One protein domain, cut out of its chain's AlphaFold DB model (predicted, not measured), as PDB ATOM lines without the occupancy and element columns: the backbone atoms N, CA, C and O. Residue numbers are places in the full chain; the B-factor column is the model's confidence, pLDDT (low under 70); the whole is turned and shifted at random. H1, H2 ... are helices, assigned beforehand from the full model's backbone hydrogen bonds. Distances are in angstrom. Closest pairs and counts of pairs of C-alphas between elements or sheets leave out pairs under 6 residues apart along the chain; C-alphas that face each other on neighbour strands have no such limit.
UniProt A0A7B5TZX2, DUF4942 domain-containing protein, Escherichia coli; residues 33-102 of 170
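Overview. This is residues 33 to 102 of the 170 residues of the protein "DUF4942 domain-containing protein" of Escherichia coli (UniProt A0A7B5TZX2). Two long helices, H1 and H3, converge as a narrow V, the last residues of H1 meeting the later part of H3; the short helix H2 folds back along the first part of H3 as a helical hairpin, set off to one side of the V, and the centres of the three helices make a triangle. Residues 33 to 44 of H1 stick out and help make the length. The printed part has 70 residues with three named helices, in the order H1, H2, H3, and no named strand; the class is all helix. The whole is only just loose, close to compact, with a radius of gyration of the C-alphas of 13.7 A, and spans 50 by 22 by 14 A.

Arrangement. H1, residues 33 to 56, touches H3, residues 78 to 100, with residues 52 to 56 alone, against residues 89 to 96 of H3. Their closest C-alphas, those of Ser 56 and Ile 93, are 4.4 A apart. The two run the same way at a shallow tilt of 30 degrees. H2, residues 64 to 73, forms a helical hairpin with H3; they run opposite ways at a shallow tilt of 6 degrees. H3 touches H2 with residues 78 to 88 alone, and their closest C-alphas, those of Ser 71 and Ala 81, are 5.3 A apart. H1 and H2 are close but not clearly touching: their closest C-alphas, those of Arg 49 and Phe 64, are 7.6 A apart. They run opposite ways at a tilt of 36 degrees, only just steep. In H1, H2 and H3, every O i to N i+4 pair is within hydrogen-bond range.

Along the chain. H1 begins at C-alpha 33 (293.455, 225.230, 166.963) and runs 34.8 A to C-alpha 56 (319.458, 240.183, 149.331). H3 measures 32.8 A from C-alpha 78 to C-alpha 100 (328.569, 243.124, 144.284). H2 has 10 residues.

Size, cuts and confidence. The C-alphas of Glu 33 and Gly 102, the two farthest apart, are 50.2 A apart. Residues 33 to 44 and 73 to 78 stand free. The link from H1 to H2 is short, and that from H2 to H3 is tight. The printed part has no cut, and no printed residue has a pLDDT under 70.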
ATOM      1  N   GLU A  33     293.346 225.224 168.421       98.12
ATOM      2  CA  GLU A  33     293.455 225.230 166.963       98.12
ATOM      3  C   GLU A  33     293.949 226.593 166.453       98.12
ATOM      4  O   GLU A  33     294.945 226.655 165.730       98.12
ATOM      5  N   GLY A  34     293.339 227.692 166.913       97.88
ATOM      6  CA  GLY A  34     293.744 229.047 166.529       97.88
ATOM      7  C   GLY A  34     295.200 229.368 166.880       97.88
ATOM      8  O   GLY A  34     295.925 229.937 166.065       97.88
ATOM      9  N   ILE A  35     295.669 228.953 168.060       98.38
ATOM     10  CA  ILE A  35     297.075 229.139 168.458       98.38
ATOM     11  C   ILE A  35     298.018 228.278 167.625       98.38
ATOM     12  O   ILE A  35     299.092 228.744 167.255       98.38
ATOM     13  N   THR A  36     297.619 227.051 167.293       98.50
ATOM     14  CA  THR A  36     298.423 226.172 166.437       98.50
ATOM     15  C   THR A  36     298.625 226.800 165.058       98.50
ATOM     16  O   THR A  36     299.759 226.893 164.589       98.50
ATOM     17  N   LEU A  37     297.553 227.312 164.446       98.25
ATOM     18  CA  LEU A  37     297.620 228.007 163.156       98.25
ATOM     19  C   LEU A  37     298.465 229.285 163.229       98.25
ATOM     20  O   LEU A  37     299.254 229.554 162.326       98.25
ATOM     21  N   PHE A  38     298.352 230.054 164.316       97.12
ATOM     22  CA  PHE A  38     299.181 231.243 164.524       97.12
ATOM     23  C   PHE A  38     300.676 230.898 164.593       97.12
ATOM     24  O   PHE A  38     301.494 231.554 163.949       97.12
ATOM     25  N   MET A  39     301.040 229.842 165.326       98.19
ATOM     26  CA  MET A  39     302.431 229.383 165.421       98.19
ATOM     27  C   MET A  39     302.974 228.914 164.062       98.19
ATOM     28  O   MET A  39     304.102 229.256 163.711       98.19
ATOM     29  N   GLN A  40     302.165 228.210 163.263       98.06
ATOM     30  CA  GLN A  40     302.533 227.822 161.894       98.06
ATOM     31  C   GLN A  40     302.745 229.045 160.990       98.06
ATOM     32  O   GLN A  40     303.721 229.107 160.243       98.06
ATOM     33  N   ALA A  41     301.869 230.051 161.078       96.62
ATOM     34  CA  ALA A  41     302.026 231.292 160.322       96.62
ATOM     35  C   ALA A  41     303.330 232.022 160.692       96.62
ATOM     36  O   ALA A  41     304.040 232.495 159.805       96.62
ATOM     37  N   MET A  42     303.686 232.060 161.980       97.12
ATOM     38  CA  MET A  42     304.947 232.641 162.451       97.12
ATOM     39  C   MET A  42     306.178 231.916 161.888       97.12
ATOM     40  O   MET A  42     307.136 232.571 161.477       97.12
ATOM     41  N   GLU A  43     306.154 230.585 161.815       97.88
ATOM     42  CA  GLU A  43     307.238 229.797 161.215       97.88
ATOM     43  C   GLU A  43     307.377 230.058 159.706       97.88
ATOM     44  O   GLU A  43     308.489 230.252 159.196       97.88
ATOM     45  N   CYS A  44     306.250 230.151 158.993       97.38
ATOM     46  CA  CYS A  44     306.225 230.536 157.582       97.38
ATOM     47  C   CYS A  44     306.812 231.938 157.367       97.38
ATOM     48  O   CYS A  44     307.636 232.126 156.472       97.38
ATOM     49  N   LEU A  45     306.443 232.913 158.206       96.38
ATOM     50  CA  LEU A  45     306.978 234.276 158.142       96.38
ATOM     51  C   LEU A  45     308.484 234.320 158.424       96.38
ATOM     52  O   LEU A  45     309.219 234.994 157.703       96.38
ATOM     53  N   ALA A  46     308.959 233.573 159.425       96.19
ATOM     54  CA  ALA A  46     310.385 233.466 159.726       96.19
ATOM     55  C   ALA A  46     311.167 232.855 158.552       96.19
ATOM     56  O   ALA A  46     312.231 233.352 158.175       96.19
ATOM     57  N   THR A  47     310.611 231.816 157.927       97.56
ATOM     58  CA  THR A  47     311.202 231.170 156.749       97.56
ATOM     59  C   THR A  47     311.230 232.107 155.545       97.56
ATOM     60  O   THR A  47     312.272 232.233 154.901       97.56
ATOM     61  N   ALA A  48     310.130 232.811 155.271       96.88
ATOM     62  CA  ALA A  48     310.057 233.796 154.196       96.88
ATOM     63  C   ALA A  48     311.093 234.910 154.392       96.88
ATOM     64  O   ALA A  48     311.842 235.220 153.466       96.88
ATOM     65  N   ARG A  49     311.205 235.453 155.613       96.06
ATOM     66  CA  ARG A  49     312.209 236.472 155.944       96.06
ATOM     67  C   ARG A  49     313.625 235.987 155.648       96.06
ATOM     68  O   ARG A  49     314.393 236.717 155.033       96.06
ATOM     69  N   ARG A  50     313.960 234.762 156.063       96.31
ATOM     70  CA  ARG A  50     315.281 234.169 155.827       96.31
ATOM     71  C   ARG A  50     315.592 234.048 154.336       96.31
ATOM     72  O   ARG A  50     316.651 234.484 153.917       96.31
ATOM     73  N   ILE A  51     314.656 233.534 153.537       97.56
ATOM     74  CA  ILE A  51     314.840 233.403 152.081       97.56
ATOM     75  C   ILE A  51     315.096 234.769 151.430       97.56
ATOM     76  O   ILE A  51     315.979 234.895 150.583       97.56
ATOM     77  N   LEU A  52     314.342 235.798 151.829       96.38
ATOM     78  CA  LEU A  52     314.513 237.147 151.289       96.38
ATOM     79  C   LEU A  52     315.851 237.778 151.707       96.38
ATOM     80  O   LEU A  52     316.481 238.432 150.881       96.38
ATOM     81  N   LEU A  53     316.302 237.548 152.945       95.50
ATOM     82  CA  LEU A  53     317.626 237.973 153.418       95.50
ATOM     83  C   LEU A  53     318.758 237.275 152.656       95.50
ATOM     84  O   LEU A  53     319.694 237.934 152.210       95.50
ATOM     85  N   ASP A  54     318.649 235.961 152.449       95.69
ATOM     86  CA  ASP A  54     319.637 235.181 151.694       95.69
ATOM     87  C   ASP A  54     319.740 235.691 150.242       95.69
ATOM     88  O   ASP A  54     320.839 235.852 149.694       95.69
ATOM     89  N   ALA A  55     318.595 236.009 149.624       94.94
ATOM     90  CA  ALA A  55     318.537 236.602 148.291       94.94
ATOM     91  C   ALA A  55     319.163 238.005 148.259       94.94
ATOM     92  O   ALA A  55     319.949 238.312 147.358       94.94
ATOM     93  N   SER A  56     318.882 238.842 149.258       93.50
ATOM     94  CA  SER A  56     319.458 240.183 149.331       93.50
ATOM     95  C   SER A  56     320.890 240.228 149.850       93.50
ATOM     96  O   SER A  56     321.499 241.284 149.777       93.50
ATOM     97  N   GLY A  57     321.446 239.134 150.379       91.69
ATOM     98  CA  GLY A  57     322.791 239.123 150.972       91.69
ATOM     99  C   GLY A  57     322.957 240.088 152.153       91.69
ATOM    100  O   GLY A  57     324.081 240.460 152.482       91.69
ATOM    101  N   ASP A  58     321.848 240.506 152.768       89.56
ATOM    102  CA  ASP A  58     321.819 241.479 153.863       89.56
ATOM    103  C   ASP A  58     321.528 240.744 155.180       89.56
ATOM    104  O   ASP A  58     320.997 239.634 155.202       89.56
ATOM    105  N   ILE A  59     321.865 241.375 156.298       88.19
ATOM    106  CA  ILE A  59     321.589 240.888 157.650       88.19
ATOM    107  C   ILE A  59     320.192 241.351 158.094       88.19
ATOM    108  O   ILE A  59     319.572 240.724 158.957       88.19
ATOM    109  N   PHE A  60     319.675 242.440 157.505       89.19
ATOM    110  CA  PHE A  60     318.414 243.041 157.927       89.19
ATOM    111  C   PHE A  60     317.492 243.475 156.778       89.19
ATOM    112  O   PHE A  60     317.850 244.258 155.898       89.19
ATOM    113  N   LEU A  61     316.232 243.038 156.853       91.06
ATOM    114  CA  LEU A  61     315.179 243.358 155.892       91.06
ATOM    115  C   LEU A  61     314.283 244.464 156.460       91.06
ATOM    116  O   LEU A  61     313.264 244.186 157.092       91.06
ATOM    117  N   TYR A  62     314.705 245.717 156.281       88.88
ATOM    118  CA  TYR A  62     313.989 246.886 156.799       88.88
ATOM    119  C   TYR A  62     312.554 246.965 156.261       88.88
ATOM    120  O   TYR A  62     312.333 246.864 155.056       88.88
ATOM    121  N   GLY A  63     311.590 247.165 157.165       91.19
ATOM    122  CA  GLY A  63     310.163 247.265 156.846       91.19
ATOM    123  C   GLY A  63     309.436 245.923 156.713       91.19
ATOM    124  O   GLY A  63     308.238 245.916 156.436       91.19
ATOM    125  N   PHE A  64     310.111 244.781 156.914       94.50
ATOM    126  CA  PHE A  64     309.454 243.469 156.873       94.50
ATOM    127  C   PHE A  64     308.377 243.342 157.958       94.50
ATOM    128  O   PHE A  64     307.251 242.947 157.664       94.50
ATOM    129  N   GLU A  65     308.697 243.712 159.200       93.94
ATOM    130  CA  GLU A  65     307.759 243.669 160.327       93.94
ATOM    131  C   GLU A  65     306.547 244.587 160.114       93.94
ATOM    132  O   GLU A  65     305.414 244.196 160.411       93.94
ATOM    133  N   ASP A  66     306.769 245.774 159.545       94.00
ATOM    134  CA  ASP A  66     305.700 246.714 159.201       94.00
ATOM    135  C   ASP A  66     304.804 246.129 158.107       94.00
ATOM    136  O   ASP A  66     303.582 246.125 158.239       94.00
ATOM    137  N   CYS A  67     305.402 245.522 157.074       94.06
ATOM    138  CA  CYS A  67     304.663 244.849 156.010       94.06
ATOM    139  C   CYS A  67     303.803 243.702 156.553       94.06
ATOM    140  O   CYS A  67     302.648 243.561 156.148       94.06
ATOM    141  N   VAL A  68     304.328 242.892 157.480       95.06
ATOM    142  CA  VAL A  68     303.560 241.822 158.139       95.06
ATOM    143  C   VAL A  68     302.408 242.412 158.951       95.06
ATOM    144  O   VAL A  68     301.270 241.961 158.817       95.06
ATOM    145  N   THR A  69     302.682 243.443 159.750       95.19
ATOM    146  CA  THR A  69     301.675 244.106 160.591       95.19
ATOM    147  C   THR A  69     300.540 244.689 159.750       95.19
ATOM    148  O   THR A  69     299.366 244.457 160.047       95.19
ATOM    149  N   ASP A  70     300.870 245.391 158.668       94.06
ATOM    150  CA  ASP A  70     299.889 245.978 157.758       94.06
ATOM    151  C   ASP A  70     299.104 244.913 156.987       94.06
ATOM    152  O   ASP A  70     297.896 245.064 156.796       94.06
ATOM    153  N   SER A  71     299.753 243.805 156.611       94.69
ATOM    154  CA  SER A  71     299.093 242.676 155.940       94.69
ATOM    155  C   SER A  71     298.051 242.011 156.839       94.69
ATOM    156  O   SER A  71     296.955 241.693 156.381       94.69
ATOM    157  N   VAL A  72     298.357 241.847 158.132       94.25
ATOM    158  CA  VAL A  72     297.401 241.315 159.117       94.25
ATOM    159  C   VAL A  72     296.255 242.301 159.356       94.25
ATOM    160  O   VAL A  72     295.100 241.890 159.451       94.25
ATOM    161  N   ARG A  73     296.541 243.610 159.416       94.38
ATOM    162  CA  ARG A  73     295.508 244.648 159.586       94.38
ATOM    163  C   ARG A  73     294.560 244.753 158.391       94.38
ATOM    164  O   ARG A  73     293.402 245.115 158.582       94.38
ATOM    165  N   ARG A  74     295.044 244.479 157.177       93.25
ATOM    166  CA  ARG A  74     294.314 244.663 155.908       93.25
ATOM    167  C   ARG A  74     294.211 243.352 155.137       93.25
ATOM    168  O   ARG A  74     294.583 243.259 153.967       93.25
ATOM    169  N   MET A  75     293.697 242.328 155.813       92.06
ATOM    170  CA  MET A  75     293.558 240.976 155.262       92.06
ATOM    171  C   MET A  75     292.626 240.906 154.037       92.06
ATOM    172  O   MET A  75     292.688 239.946 153.274       92.06
ATOM    173  N   ASP A  76     291.802 241.934 153.812       94.12
ATOM    174  CA  ASP A  76     290.957 242.117 152.629       94.12
ATOM    175  C   ASP A  76     291.741 242.500 151.357       94.12
ATOM    176  O   ASP A  76     291.173 242.497 150.263       94.12
ATOM    177  N   LYS A  77     293.044 242.802 151.471       94.62
ATOM    178  CA  LYS A  77     293.872 243.322 150.369       94.62
ATOM    179  C   LYS A  77     295.180 242.548 150.149       94.62
ATOM    180  O   LYS A  77     296.270 243.123 150.251       94.62
ATOM    181  N   PRO A  78     295.107 241.263 149.768       93.06
ATOM    182  CA  PRO A  78     296.295 240.429 149.576       93.06
ATOM    183  C   PRO A  78     297.241 240.941 148.474       93.06
ATOM    184  O   PRO A  78     298.454 240.787 148.593       93.06
ATOM    185  N   GLU A  79     296.725 241.603 147.434       94.12
ATOM    186  CA  GLU A  79     297.561 242.157 146.356       94.12
ATOM    187  C   GLU A  79     298.407 243.358 146.814       94.12
ATOM    188  O   GLU A  79     299.555 243.499 146.391       94.12
ATOM    189  N   GLU A  80     297.889 244.202 147.718       92.81
ATOM    190  CA  GLU A  80     298.674 245.299 148.308       92.81
ATOM    191  C   GLU A  80     299.798 244.734 149.193       92.81
ATOM    192  O   GLU A  80     300.947 245.165 149.080       92.81
ATOM    193  N   ALA A  81     299.494 243.714 150.004       93.75
ATOM    194  CA  ALA A  81     300.485 243.009 150.816       93.75
ATOM    195  C   ALA A  81     301.599 242.398 149.950       93.75
ATOM    196  O   ALA A  81     302.785 242.626 150.202       93.75
ATOM    197  N   LYS A  82     301.222 241.687 148.878       94.50
ATOM    198  CA  LYS A  82     302.161 241.094 147.916       94.50
ATOM    199  C   LYS A  82     303.045 242.151 147.252       94.50
ATOM    200  O   LYS A  82     304.257 241.957 147.141       94.50
ATOM    201  N   ARG A  83     302.466 243.278 146.834       93.00
ATOM    202  CA  ARG A  83     303.222 244.385 146.233       93.00
ATOM    203  C   ARG A  83     304.232 244.980 147.216       93.00
ATOM    204  O   ARG A  83     305.373 245.226 146.830       93.00
ATOM    205  N   ASN A  84     303.842 245.187 148.471       92.38
ATOM    206  CA  ASN A  84     304.713 245.783 149.485       92.38
ATOM    207  C   ASN A  84     305.909 244.883 149.811       92.38
ATOM    208  O   ASN A  84     307.046 245.359 149.787       92.38
ATOM    209  N   ILE A  85     305.679 243.582 150.032       94.25
ATOM    210  CA  ILE A  85     306.774 242.650 150.330       94.25
ATOM    211  C   ILE A  85     307.726 242.482 149.139       94.25
ATOM    212  O   ILE A  85     308.940 242.452 149.333       94.25
ATOM    213  N   THR A  86     307.191 242.462 147.912       94.31
ATOM    214  CA  THR A  86     307.998 242.391 146.682       94.31
ATOM    215  C   THR A  86     308.921 243.601 146.581       94.31
ATOM    216  O   THR A  86     310.121 243.447 146.394       94.31
ATOM    217  N   ARG A  87     308.404 244.811 146.822       92.62
ATOM    218  CA  ARG A  87     309.215 246.037 146.766       92.62
ATOM    219  C   ARG A  87     310.302 246.088 147.832       92.62
ATOM    220  O   ARG A  87     311.394 246.572 147.553       92.62
ATOM    221  N   ILE A  88     310.024 245.611 149.047       92.31
ATOM    222  CA  ILE A  88     311.038 245.535 150.109       92.31
ATOM    223  C   ILE A  88     312.180 244.601 149.688       92.31
ATOM    224  O   ILE A  88     313.348 244.967 149.829       92.31
ATOM    225  N   ALA A  89     311.844 243.431 149.138       94.56
ATOM    226  CA  ALA A  89     312.828 242.480 148.636       94.56
ATOM    227  C   ALA A  89     313.634 243.063 147.466       94.56
ATOM    228  O   ALA A  89     314.863 243.083 147.519       94.56
ATOM    229  N   ASP A  90     312.951 243.609 146.461       94.94
ATOM    230  CA  ASP A  90     313.572 244.146 145.250       94.94
ATOM    231  C   ASP A  90     314.578 245.249 145.565       94.94
ATOM    232  O   ASP A  90     315.702 245.218 145.071       94.94
ATOM    233  N   ARG A  91     314.222 246.187 146.452       93.44
ATOM    234  CA  ARG A  91     315.128 247.257 146.902       93.44
ATOM    235  C   ARG A  91     316.433 246.708 147.462       93.44
ATOM    236  O   ARG A  91     317.505 247.198 147.120       93.44
ATOM    237  N   LYS A  92     316.341 245.700 148.330       93.31
ATOM    238  CA  LYS A  92     317.509 245.098 148.977       93.31
ATOM    239  C   LYS A  92     318.343 244.272 148.004       93.31
ATOM    240  O   LYS A  92     319.567 244.307 148.068       93.31
ATOM    241  N   ILE A  93     317.701 243.587 147.064       96.00
ATOM    242  CA  ILE A  93     318.409 242.864 146.007       96.00
ATOM    243  C   ILE A  93     319.117 243.847 145.064       96.00
ATOM    244  O   ILE A  93     320.267 243.608 144.711       96.00
ATOM    245  N   TRP A  94     318.495 244.971 144.696       96.00
ATOM    246  CA  TRP A  94     319.163 246.016 143.915       96.00
ATOM    247  C   TRP A  94     320.386 246.580 144.630       96.00
ATOM    248  O   TRP A  94     321.432 246.727 144.001       96.00
ATOM    249  N   ASP A  95     320.282 246.851 145.929       93.75
ATOM    250  CA  ASP A  95     321.411 247.337 146.726       93.75
ATOM    251  C   ASP A  95     322.588 246.347 146.722       93.75
ATOM    252  O   ASP A  95     323.739 246.729 146.470       93.75
ATOM    253  N   ARG A  96     322.294 245.049 146.873       94.88
ATOM    254  CA  ARG A  96     323.285 243.981 146.705       94.88
ATOM    255  C   ARG A  96     323.886 243.965 145.312       94.88
ATOM    256  O   ARG A  96     325.103 243.962 145.188       94.88
ATOM    257  N   LEU A  97     323.064 243.963 144.263       95.88
ATOM    258  CA  LEU A  97     323.546 243.922 142.882       95.88
ATOM    259  C   LEU A  97     324.494 245.093 142.597       95.88
ATOM    260  O   LEU A  97     325.546 244.904 141.989       95.88
ATOM    261  N   MET A  98     324.156 246.295 143.062       94.00
ATOM    262  CA  MET A  98     324.986 247.492 142.901       94.00
ATOM    263  C   MET A  98     326.305 247.410 143.676       94.00
ATOM    264  O   MET A  98     327.335 247.890 143.190       94.00
ATOM    265  N   THR A  99     326.282 246.781 144.851       93.31
ATOM    266  CA  THR A  99     327.465 246.544 145.685       93.31
ATOM    267  C   THR A  99     328.374 245.476 145.079       93.31
ATOM    268  O   THR A  99     329.545 245.751 144.820       93.31
ATOM    269  N   ASP A 100     327.831 244.296 144.776       94.50
ATOM    270  CA  ASP A 100     328.569 243.124 144.284       94.50
ATOM    271  C   ASP A 100     329.210 243.382 142.910       94.50
ATOM    272  O   ASP A 100     330.300 242.894 142.615       94.50
ATOM    273  N   THR A 101     328.558 244.186 142.066       91.88
ATOM    274  CA  THR A 101     329.101 244.589 140.754       91.88
ATOM    275  C   THR A 101     330.050 245.786 140.826       91.88
ATOM    276  O   THR A 101     330.627 246.175 139.807       91.88
ATOM    277  N   GLY A 102     330.199 246.402 142.001       90.88
ATOM    278  CA  GLY A 102     331.012 247.597 142.197       90.88
ATOM    279  C   GLY A 102     330.456 248.856 141.528       90.88
ATOM    280  O   GLY A 102     331.166 249.853 141.454       90.88
TER     281      GLY A 102